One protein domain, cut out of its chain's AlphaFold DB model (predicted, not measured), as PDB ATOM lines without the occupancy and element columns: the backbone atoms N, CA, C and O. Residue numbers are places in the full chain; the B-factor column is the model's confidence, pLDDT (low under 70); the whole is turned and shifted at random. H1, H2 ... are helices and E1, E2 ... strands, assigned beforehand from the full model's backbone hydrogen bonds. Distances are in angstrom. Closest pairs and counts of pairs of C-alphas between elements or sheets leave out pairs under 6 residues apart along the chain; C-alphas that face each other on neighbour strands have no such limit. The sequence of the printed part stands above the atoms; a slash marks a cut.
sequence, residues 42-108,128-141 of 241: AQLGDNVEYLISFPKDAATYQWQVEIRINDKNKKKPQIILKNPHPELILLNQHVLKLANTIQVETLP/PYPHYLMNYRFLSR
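What this domain is: This is residues 42 to 108 and 128 to 141 of the 241 residues of an uncharacterized protein of Acinetobacter puyangensis (UniProt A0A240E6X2). One strongly twisted sheet of four strands has a single helix, H1, packed over one face, two layers in all. The long strands E1 and E4 run side by side along the elongated outline, 41 by 21 by 17 A. The printed part has 81 residues, with E1, E2, E3, H1, E4 along the chain; the mixed sheet runs E1, E4, E2, E3, and the class is mixed. It is compact, radius of gyration of the C-alphas 13.3 A.

How they stand to each other: E1, residues 42 to 51, is parallel to E4, residues 131 to 140; N 44 and O 133, 2.9 A apart, are within hydrogen-bond range. E4 is antiparallel to E2, residues 62 to 68, with N 65 and O 134 at 2.8 A. E2 and E3, residues 78 to 81, form a hairpin, N 66 and O 80 at 2.8 A. H1, residues 89 to 99, is on the sheet; its closest C-alpha pair with E3 is Ala 99 and Ile 79, 6.7 A. Every O i to N i+4 pair in H1 is within range.

Where its parts are: E1 starts at C-alpha 42 (49.346, -21.760, -15.021) and spans 27.7 A; E4 spans 30.3 A to C-alpha 140 (62.439, -30.136, 8.870).

The domain as a whole: Residues 109 to 127 are not printed; C-alphas 108 and 128 are 9.0 A apart. Of the links printed whole, none is long. Residues 70 to 75 are among those with pLDDT under 70.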
ATOM      1  N   ALA A  42      48.034 -22.332 -15.326       76.31
ATOM      2  CA  ALA A  42      49.346 -21.760 -15.021       76.31
ATOM      3  C   ALA A  42      49.977 -22.396 -13.770       76.31
ATOM      4  O   ALA A  42      49.295 -22.663 -12.782       76.31
ATOM      5  N   GLN A  43      51.293 -22.620 -13.803       80.50
ATOM      6  CA  GLN A  43      52.071 -23.107 -12.658       80.50
ATOM      7  C   GLN A  43      52.632 -21.909 -11.883       80.50
ATOM      8  O   GLN A  43      53.367 -21.106 -12.455       80.50
ATOM      9  N   LEU A  44      52.303 -21.785 -10.596       77.69
ATOM     10  CA  LEU A  44      52.784 -20.698  -9.726       77.69
ATOM     11  C   LEU A  44      54.151 -20.991  -9.089       77.69
ATOM     12  O   LEU A  44      54.755 -20.102  -8.493       77.69
ATOM     13  N   GLY A  45      54.646 -22.223  -9.231       75.62
ATOM     14  CA  GLY A  45      55.862 -22.701  -8.578       75.62
ATOM     15  C   GLY A  45      55.593 -23.258  -7.179       75.62
ATOM     16  O   GLY A  45      54.483 -23.708  -6.874       75.62
ATOM     17  N   ASP A  46      56.631 -23.227  -6.344       79.19
ATOM     18  CA  ASP A  46      56.634 -23.865  -5.030       79.19
ATOM     19  C   ASP A  46      56.646 -22.837  -3.893       79.19
ATOM     20  O   ASP A  46      57.390 -21.852  -3.924       79.19
ATOM     21  N   ASN A  47      55.881 -23.125  -2.845       82.81
ATOM     22  CA  ASN A  47      55.985 -22.502  -1.534       82.81
ATOM     23  C   ASN A  47      56.653 -23.484  -0.565       82.81
ATOM     24  O   ASN A  47      56.292 -24.660  -0.520       82.81
ATOM     25  N   VAL A  48      57.657 -23.005   0.168       82.12
ATOM     26  CA  VAL A  48      58.466 -23.818   1.079       82.12
ATOM     27  C   VAL A  48      58.438 -23.192   2.468       82.12
ATOM     28  O   VAL A  48      58.775 -22.016   2.619       82.12
ATOM     29  N   GLU A  49      58.084 -23.986   3.475       80.31
ATOM     30  CA  GLU A  49      58.128 -23.603   4.892       80.31
ATOM     31  C   GLU A  49      58.917 -24.626   5.717       80.31
ATOM     32  O   GLU A  49      59.009 -25.799   5.352       80.31
ATOM     33  N   TYR A  50      59.485 -24.192   6.842       81.06
ATOM     34  CA  TYR A  50      60.155 -25.080   7.794       81.06
ATOM     35  C   TYR A  50      59.206 -25.470   8.929       81.06
ATOM     36  O   TYR A  50      58.463 -24.624   9.420       81.06
ATOM     37  N   LEU A  51      59.270 -26.714   9.403       80.38
ATOM     38  CA  LEU A  51      58.490 -27.197  10.545       80.38
ATOM     39  C   LEU A  51      59.362 -27.417  11.777       80.38
ATOM     40  O   LEU A  51      60.483 -27.925  11.683       80.38
ATOM     41  N   ILE A  52      58.817 -27.076  12.946       75.56
ATOM     42  CA  ILE A  52      59.436 -27.386  14.244       75.56
ATOM     43  C   ILE A  52      59.207 -28.846  14.616       75.56
ATOM     44  O   ILE A  52      60.168 -29.578  14.839       75.56
ATOM     45  N   SER A  53      57.944 -29.262  14.654       76.62
ATOM     46  CA  SER A  53      57.565 -30.662  14.802       76.62
ATOM     47  C   SER A  53      57.379 -31.228  13.410       76.62
ATOM     48  O   SER A  53      56.445 -30.860  12.699       76.62
ATOM     49  N   PHE A  54      58.328 -32.054  12.986       73.81
ATOM     50  CA  PHE A  54      58.376 -32.581  11.633       73.81
ATOM     51  C   PHE A  54      57.919 -34.041  11.618       73.81
ATOM     52  O   PHE A  54      58.655 -34.914  12.091       73.81
ATOM     53  N   PRO A  55      56.717 -34.337  11.094       76.19
ATOM     54  CA  PRO A  55      56.308 -35.709  10.847       76.19
ATOM     55  C   PRO A  55      57.271 -36.321   9.831       76.19
ATOM     56  O   PRO A  55      57.545 -35.709   8.800       76.19
ATOM     57  N   LYS A  56      57.781 -37.524  10.097       68.81
ATOM     58  CA  LYS A  56      58.781 -38.183   9.241       68.81
ATOM     59  C   LYS A  56      58.329 -38.284   7.776       68.81
ATOM     60  O   LYS A  56      59.140 -38.113   6.871       68.81
ATOM     61  N   ASP A  57      57.031 -38.474   7.557       70.81
ATOM     62  CA  ASP A  57      56.432 -38.625   6.227       70.81
ATOM     63  C   ASP A  57      56.182 -37.285   5.506       70.81
ATOM     64  O   ASP A  57      55.864 -37.262   4.319       70.81
ATOM     65  N   ALA A  58      56.374 -36.146   6.186       72.94
ATOM     66  CA  ALA A  58      56.239 -34.822   5.578       72.94
ATOM     67  C   ALA A  58      57.412 -34.469   4.644       72.94
ATOM     68  O   ALA A  58      57.232 -33.674   3.725       72.94
ATOM     69  N   ALA A  59      58.591 -35.072   4.844       69.12
ATOM     70  CA  ALA A  59      59.837 -34.691   4.167       69.12
ATOM     71  C   ALA A  59      59.825 -34.849   2.654       69.12
ATOM     72  O   ALA A  59      60.432 -34.072   1.920       69.12
ATOM     73  N   THR A  60      59.154 -35.893   2.191       75.06
ATOM     74  CA  THR A  60      59.122 -36.272   0.780       75.06
ATOM     75  C   THR A  60      57.804 -35.903   0.123       75.06
ATOM     76  O   THR A  60      57.635 -36.133  -1.074       75.06
ATOM     77  N   TYR A  61      56.853 -35.365   0.890       84.62
ATOM     78  CA  TYR A  61      55.522 -35.081   0.391       84.62
ATOM     79  C   TYR A  61      55.408 -33.650  -0.130       84.62
ATOM     80  O   TYR A  61      55.877 -32.688   0.476       84.62
ATOM     81  N   GLN A  62      54.745 -33.516  -1.274       89.88
ATOM     82  CA  GLN A  62      54.428 -32.236  -1.883       89.88
ATOM     83  C   GLN A  62      52.917 -32.131  -2.039       89.88
ATOM     84  O   GLN A  62      52.301 -32.906  -2.774       89.88
ATOM     85  N   TRP A  63      52.320 -31.139  -1.389       93.06
ATOM     86  CA  TRP A  63      50.905 -30.838  -1.556       93.06
ATOM     87  C   TRP A  63      50.720 -29.998  -2.813       93.06
ATOM     88  O   TRP A  63      51.443 -29.033  -3.041       93.06
ATOM     89  N   GLN A  64      49.727 -30.344  -3.617       93.44
ATOM     90  CA  GLN A  64      49.336 -29.635  -4.821       93.44
ATOM     91  C   GLN A  64      47.955 -29.025  -4.616       93.44
ATOM     92  O   GLN A  64      46.961 -29.717  -4.376       93.44
ATOM     93  N   VAL A  65      47.892 -27.709  -4.757       93.38
ATOM     94  CA  VAL A  65      46.660 -26.938  -4.656       93.38
ATOM     95  C   VAL A  65      46.281 -26.411  -6.028       93.38
ATOM     96  O   VAL A  65      47.083 -25.786  -6.720       93.38
ATOM     97  N   GLU A  66      45.030 -26.647  -6.400       91.25
ATOM     98  CA  GLU A  66      44.378 -26.022  -7.539       91.25
ATOM     99  C   GLU A  66      43.608 -24.784  -7.072       91.25
ATOM    100  O   GLU A  66      42.804 -24.839  -6.140       91.25
ATOM    101  N   ILE A  67      43.852 -23.666  -7.744       89.69
ATOM    102  CA  ILE A  67      43.222 -22.372  -7.499       89.69
ATOM    103  C   ILE A  67      42.363 -22.080  -8.722       89.69
ATOM    104  O   ILE A  67      42.886 -21.918  -9.825       89.69
ATOM    105  N   ARG A  68      41.045 -22.032  -8.543       87.25
ATOM    106  CA  ARG A  68      40.098 -21.738  -9.617       87.25
ATOM    107  C   ARG A  68      39.533 -20.344  -9.470       87.25
ATOM    108  O   ARG A  68      39.007 -19.988  -8.416       87.25
ATOM    109  N   ILE A  69      39.579 -19.577 -10.545       80.69
ATOM    110  CA  ILE A  69      38.954 -18.260 -10.583       80.69
ATOM    111  C   ILE A  69      37.525 -18.429 -11.076       80.69
ATOM    112  O   ILE A  69      37.284 -18.893 -12.186       80.69
ATOM    113  N   ASN A  70      36.560 -18.046 -10.242       69.75
ATOM    114  CA  ASN A  70      35.171 -17.984 -10.667       69.75
ATOM    115  C   ASN A  70      34.904 -16.640 -11.355       69.75
ATOM    116  O   ASN A  70      34.936 -15.592 -10.706       69.75
ATOM    117  N   ASP A  71      34.549 -16.679 -12.639       61.72
ATOM    118  CA  ASP A  71      34.194 -15.494 -13.431       61.72
ATOM    119  C   ASP A  71      33.071 -14.645 -12.809       61.72
ATOM    120  O   ASP A  71      33.010 -13.435 -13.041       61.72
ATOM    121  N   LYS A  72      32.196 -15.253 -11.993       59.56
ATOM    122  CA  LYS A  72      31.073 -14.574 -11.325       59.56
ATOM    123  C   LYS A  72      31.457 -13.886 -10.013       59.56
ATOM    124  O   LYS A  72      30.779 -12.946  -9.613       59.56
ATOM    125  N   ASN A  73      32.514 -14.337  -9.333       59.81
ATOM    126  CA  ASN A  73      32.963 -13.776  -8.056       59.81
ATOM    127  C   ASN A  73      34.490 -13.657  -8.039       59.81
ATOM    128  O   ASN A  73      35.187 -14.371  -7.320       59.81
ATOM    129  N   LYS A  74      34.996 -12.718  -8.846       63.47
ATOM    130  CA  LYS A  74      36.428 -12.476  -9.093       63.47
ATOM    131  C   LYS A  74      37.258 -12.118  -7.848       63.47
ATOM    132  O   LYS A  74      38.457 -11.932  -7.970       63.47
ATOM    133  N   LYS A  75      36.640 -11.983  -6.669       66.75
ATOM    134  CA  LYS A  75      37.316 -11.567  -5.430       66.75
ATOM    135  C   LYS A  75      37.791 -12.726  -4.558       66.75
ATOM    136  O   LYS A  75      38.637 -12.508  -3.698       66.75
ATOM    137  N   LYS A  76      37.231 -13.930  -4.715       76.88
ATOM    138  CA  LYS A  76      37.641 -15.096  -3.919       76.88
ATOM    139  C   LYS A  76      37.876 -16.298  -4.830       76.88
ATOM    140  O   LYS A  76      36.914 -16.775  -5.435       76.88
ATOM    141  N   PRO A  77      39.120 -16.789  -4.931       85.19
ATOM    142  CA  PRO A  77      39.392 -17.995  -5.684       85.19
ATOM    143  C   PRO A  77      38.794 -19.200  -4.949       85.19
ATOM    144  O   PRO A  77      38.749 -19.244  -3.720       85.19
ATOM    145  N   GLN A  78      38.339 -20.195  -5.701       89.06
ATOM    146  CA  GLN A  78      38.037 -21.506  -5.144       89.06
ATOM    147  C   GLN A  78      39.351 -22.277  -4.989       89.06
ATOM    148  O   GLN A  78      40.076 -22.476  -5.960       89.06
ATOM    149  N   ILE A  79      39.632 -22.734  -3.773       91.94
ATOM    150  CA  ILE A  79      40.848 -23.472  -3.425       91.94
ATOM    151  C   ILE A  79      40.517 -24.957  -3.270       91.94
ATOM    152  O   ILE A  79      39.585 -25.313  -2.547       91.94
ATOM    153  N   ILE A  80      41.271 -25.828  -3.945       93.25
ATOM    154  CA  ILE A  80      41.075 -27.282  -3.918       93.25
ATOM    155  C   ILE A  80      42.424 -27.967  -3.692       93.25
ATOM    156  O   ILE A  80      43.319 -27.875  -4.529       93.25
ATOM    157  N   LEU A  81      42.559 -28.710  -2.593       94.94
ATOM    158  CA  LEU A  81      43.714 -29.579  -2.361       94.94
ATOM    159  C   LEU A  81      43.551 -30.873  -3.173       94.94
ATOM    160  O   LEU A  81      42.595 -31.619  -2.969       94.94
ATOM    161  N   LYS A  82      44.454 -31.119  -4.127       94.25
ATOM    162  CA  LYS A  82      44.331 -32.207  -5.118       94.25
ATOM    163  C   LYS A  82      44.794 -33.558  -4.597       94.25
ATOM    164  O   LYS A  82      44.287 -34.584  -5.034       94.25
ATOM    165  N   ASN A  83      45.740 -33.539  -3.674       93.44
ATOM    166  CA  ASN A  83      46.351 -34.705  -3.062       93.44
ATOM    167  C   ASN A  83      46.460 -34.464  -1.546       93.44
ATOM    168  O   ASN A  83      47.512 -34.083  -1.042       93.44
ATOM    169  N   PRO A  84      45.358 -34.599  -0.790       93.19
ATOM    170  CA  PRO A  84      45.449 -34.589   0.662       93.19
ATOM    171  C   PRO A  84      46.233 -35.817   1.143       93.19
ATOM    172  O   PRO A  84      45.984 -36.935   0.690       93.19
ATOM    173  N   HIS A  85      47.152 -35.622   2.089       91.56
ATOM    174  CA  HIS A  85      47.840 -36.734   2.738       91.56
ATOM    175  C   HIS A  85      46.922 -37.355   3.805       91.56
ATOM    176  O   HIS A  85      46.440 -36.615   4.665       91.56
ATOM    177  N   PRO A  86      46.680 -38.676   3.816       89.69
ATOM    178  CA  PRO A  86      45.708 -39.290   4.728       89.69
ATOM    179  C   PRO A  86      46.071 -39.112   6.210       89.69
ATOM    180  O   PRO A  86      45.197 -38.875   7.037       89.69
ATOM    181  N   GLU A  87      47.362 -39.169   6.533       89.75
ATOM    182  CA  GLU A  87      47.847 -39.159   7.923       89.75
ATOM    183  C   GLU A  87      48.332 -37.780   8.402       89.75
ATOM    184  O   GLU A  87      48.476 -37.551   9.599       89.75
ATOM    185  N   LEU A  88      48.535 -36.816   7.493       89.50
ATOM    186  CA  LEU A  88      49.086 -35.492   7.817       89.50
ATOM    187  C   LEU A  88      47.984 -34.429   7.757       89.50
ATOM    188  O   LEU A  88      48.065 -33.442   7.023       89.50
ATOM    189  N   ILE A  89      46.918 -34.654   8.528       91.19
ATOM    190  CA  ILE A  89      45.688 -33.846   8.497       91.19
ATOM    191  C   ILE A  89      45.972 -32.376   8.829       91.19
ATOM    192  O   ILE A  89      45.470 -31.486   8.141       91.19
ATOM    193  N   LEU A  90      46.812 -32.113   9.835       90.44
ATOM    194  CA  LEU A  90      47.183 -30.750  10.223       90.44
ATOM    195  C   LEU A  90      47.928 -30.016   9.094       90.44
ATOM    196  O   LEU A  90      47.650 -28.846   8.840       90.44
ATOM    197  N   LEU A  91      48.793 -30.707   8.339       90.56
ATOM    198  CA  LEU A  91      49.467 -30.111   7.178       90.56
ATOM    199  C   LEU A  91      48.506 -29.876   6.014       90.56
ATOM    200  O   LEU A  91      48.585 -28.828   5.379       90.56
ATOM    201  N   ASN A  92      47.545 -30.772   5.769       93.44
ATOM    202  CA  ASN A  92      46.491 -30.516   4.778       93.44
ATOM    203  C   ASN A  92      45.718 -29.230   5.108       93.44
ATOM    204  O   ASN A  92      45.467 -28.406   4.227       93.44
ATOM    205  N   GLN A  93      45.344 -29.052   6.380       93.31
ATOM    206  CA  GLN A  93      44.640 -27.859   6.850       93.31
ATOM    207  C   GLN A  93      45.507 -26.609   6.703       93.31
ATOM    208  O   GLN A  93      45.023 -25.592   6.206       93.31
ATOM    209  N   HIS A  94      46.782 -26.685   7.081       92.81
ATOM    210  CA  HIS A  94      47.720 -25.574   6.950       92.81
ATOM    211  C   HIS A  94      47.935 -25.158   5.490       92.81
ATOM    212  O   HIS A  94      47.813 -23.980   5.157       92.81
ATOM    213  N   VAL A  95      48.126 -26.114   4.577       93.56
ATOM    214  CA  VAL A  95      48.227 -25.848   3.131       93.56
ATOM    215  C   VAL A  95      46.983 -25.136   2.605       93.56
ATOM    216  O   VAL A  95      47.090 -24.168   1.850       93.56
ATOM    217  N   LEU A  96      45.793 -25.568   3.026       94.38
ATOM    218  CA  LEU A  96      44.551 -24.889   2.667       94.38
ATOM    219  C   LEU A  96      44.487 -23.477   3.258       94.38
ATOM    220  O   LEU A  96      44.072 -22.560   2.549       94.38
ATOM    221  N   LYS A  97      44.900 -23.265   4.515       92.62
ATOM    222  CA  LYS A  97      44.969 -21.922   5.117       92.62
ATOM    223  C   LYS A  97      45.877 -21.010   4.300       92.62
ATOM    224  O   LYS A  97      45.443 -19.923   3.932       92.62
ATOM    225  N   LEU A  98      47.077 -21.473   3.946       91.12
ATOM    226  CA  LEU A  98      48.020 -20.721   3.118       91.12
ATOM    227  C   LEU A  98      47.418 -20.370   1.759       91.12
ATOM    228  O   LEU A  98      47.408 -19.204   1.367       91.12
ATOM    229  N   ALA A  99      46.848 -21.352   1.068       90.81
ATOM    230  CA  ALA A  99      46.258 -21.132  -0.243       90.81
ATOM    231  C   ALA A  99      45.055 -20.175  -0.211       90.81
ATOM    232  O   ALA A  99      44.859 -19.406  -1.149       90.81
ATOM    233  N   ASN A 100      44.285 -20.154   0.880       90.75
ATOM    234  CA  ASN A 100      43.189 -19.199   1.067       90.75
ATOM    235  C   ASN A 100      43.657 -17.748   1.293       90.75
ATOM    236  O   ASN A 100      42.830 -16.840   1.226       90.75
ATOM    237  N   THR A 101      44.951 -17.504   1.536       89.31
ATOM    238  CA  THR A 101      45.507 -16.137   1.614       89.31
ATOM    239  C   THR A 101      45.885 -15.554   0.252       89.31
ATOM    240  O   THR A 101      46.187 -14.364   0.161       89.31
ATOM    241  N   ILE A 102      45.857 -16.365  -0.811       86.56
ATOM    242  CA  ILE A 102      46.233 -15.930  -2.156       86.56
ATOM    243  C   ILE A 102      45.212 -14.920  -2.674       86.56
ATOM    244  O   ILE A 102      44.026 -15.216  -2.833       86.56
ATOM    245  N   GLN A 103      45.707 -13.723  -2.971       84.62
ATOM    246  CA  GLN A 103      44.928 -12.653  -3.575       84.62
ATOM    247  C   GLN A 103      44.915 -12.826  -5.092       84.62
ATOM    248  O   GLN A 103      45.956 -13.031  -5.720       84.62
ATOM    249  N   VAL A 104      43.729 -12.731  -5.686       81.25
ATOM    250  CA  VAL A 104      43.495 -12.955  -7.120       81.25
ATOM    251  C   VAL A 104      44.323 -11.998  -7.988       81.25
ATOM    252  O   VAL A 104      44.738 -12.350  -9.091       81.25
ATOM    253  N   GLU A 105      44.609 -10.810  -7.467       79.69
ATOM    254  CA  GLU A 105      45.390  -9.742  -8.089       79.69
ATOM    255  C   GLU A 105      46.890 -10.064  -8.170       79.69
ATOM    256  O   GLU A 105      47.583  -9.526  -9.029       79.69
ATOM    257  N   THR A 106      47.388 -10.949  -7.300       79.75
ATOM    258  CA  THR A 106      48.803 -11.370  -7.269       79.75
ATOM    259  C   THR A 106      49.113 -12.502  -8.245       79.75
ATOM    260  O   THR A 106      50.277 -12.841  -8.458       79.75
ATOM    261  N   LEU A 107      48.078 -13.095  -8.846       80.12
ATOM    262  CA  LEU A 107      48.230 -14.175  -9.808       80.12
ATOM    263  C   LEU A 107      48.771 -13.639 -11.142       80.12
ATOM    264  O   LEU A 107      48.376 -12.556 -11.584       80.12
ATOM    265  N   PRO A 108      49.655 -14.394 -11.818       72.12
ATOM    266  CA  PRO A 108      50.267 -13.952 -13.058       72.12
ATOM    267  C   PRO A 108      49.205 -13.700 -14.131       72.12
ATOM    268  O   PRO A 108      48.296 -14.509 -14.360       72.12
ATOM    269  N   PRO A 128      43.251 -14.590 -17.571       56.22
ATOM    270  CA  PRO A 128      43.488 -15.469 -18.710       56.22
ATOM    271  C   PRO A 128      43.499 -16.951 -18.329       56.22
ATOM    272  O   PRO A 128      43.307 -17.789 -19.204       56.22
ATOM    273  N   TYR A 129      43.698 -17.277 -17.049       61.72
ATOM    274  CA  TYR A 129      43.688 -18.648 -16.555       61.72
ATOM    275  C   TYR A 129      42.523 -18.852 -15.576       61.72
ATOM    276  O   TYR A 129      42.505 -18.235 -14.509       61.72
ATOM    277  N   PRO A 130      41.562 -19.735 -15.889       70.94
ATOM    278  CA  PRO A 130      40.560 -20.179 -14.930       70.94
ATOM    279  C   PRO A 130      41.159 -21.084 -13.844       70.94
ATOM    280  O   PRO A 130      40.536 -21.251 -12.798       70.94
ATOM    281  N   HIS A 131      42.355 -21.647 -14.069       80.19
ATOM    282  CA  HIS A 131      43.017 -22.581 -13.161       80.19
ATOM    283  C   HIS A 131      44.491 -22.222 -12.949       80.19
ATOM    284  O   HIS A 131      45.233 -21.962 -13.897       80.19
ATOM    285  N   TYR A 132      44.943 -22.309 -11.706       85.94
ATOM    286  CA  TYR A 132      46.352 -22.240 -11.340       85.94
ATOM    287  C   TYR A 132      46.713 -23.435 -10.464       85.94
ATOM    288  O   TYR A 132      45.882 -23.914  -9.690       85.94
ATOM    289  N   LEU A 133      47.949 -23.913 -10.580       87.69
ATOM    290  CA  LEU A 133      48.502 -24.967  -9.736       87.69
ATOM    291  C   LEU A 133      49.670 -24.417  -8.921       87.69
ATOM    292  O   LEU A 133      50.555 -23.744  -9.453       87.69
ATOM    293  N   MET A 134      49.654 -24.707  -7.625       89.31
ATOM    294  CA  MET A 134      50.677 -24.298  -6.673       89.31
ATOM    295  C   MET A 134      51.091 -25.483  -5.817       89.31
ATOM    296  O   MET A 134      50.237 -26.220  -5.315       89.31
ATOM    297  N   ASN A 135      52.394 -25.644  -5.632       89.69
ATOM    298  CA  ASN A 135      52.942 -26.703  -4.802       89.69
ATOM    299  C   ASN A 135      53.365 -26.152  -3.438       89.69
ATOM    300  O   ASN A 135      53.902 -25.050  -3.350       89.69
ATOM    301  N   TYR A 136      53.177 -26.944  -2.391       89.88
ATOM    302  CA  TYR A 136      53.640 -26.662  -1.037       89.88
ATOM    303  C   TYR A 136      54.544 -27.794  -0.564       89.88
ATOM    304  O   TYR A 136      54.206 -28.971  -0.724       89.88
ATOM    305  N   ARG A 137      55.689 -27.435   0.016       86.56
ATOM    306  CA  ARG A 137      56.661 -28.363   0.599       86.56
ATOM    307  C   ARG A 137      57.024 -27.910   2.005       86.56
ATOM    308  O   ARG A 137      57.201 -26.716   2.250       86.56
ATOM    309  N   PHE A 138      57.173 -28.873   2.903       84.50
ATOM    310  CA  PHE A 138      57.589 -28.623   4.275       84.50
ATOM    311  C   PHE A 138      58.919 -29.306   4.538       84.50
ATOM    312  O   PHE A 138      59.088 -30.482   4.227       84.50
ATOM    313  N   LEU A 139      59.858 -28.563   5.105       79.69
ATOM    314  CA  LEU A 139      61.191 -29.054   5.435       79.69
ATOM    315  C   LEU A 139      61.356 -29.119   6.950       79.69
ATOM    316  O   LEU A 139      60.798 -28.297   7.678       79.69
ATOM    317  N   SER A 140      62.124 -30.084   7.446       75.31
ATOM    318  CA  SER A 140      62.439 -30.136   8.870       75.31
ATOM    319  C   SER A 140      63.334 -28.963   9.231       75.31
ATOM    320  O   SER A 140      64.285 -28.660   8.516       75.31
ATOM    321  N   ARG A 141      63.109 -28.337  10.387       68.44
ATOM    322  CA  ARG A 141      64.094 -27.404  10.949       68.44
ATOM    323  C   ARG A 141      65.426 -28.099  11.273       68.44
ATOM    324  O   ARG A 141      66.462 -27.438  11.307       68.44
TER     325      ARG A 141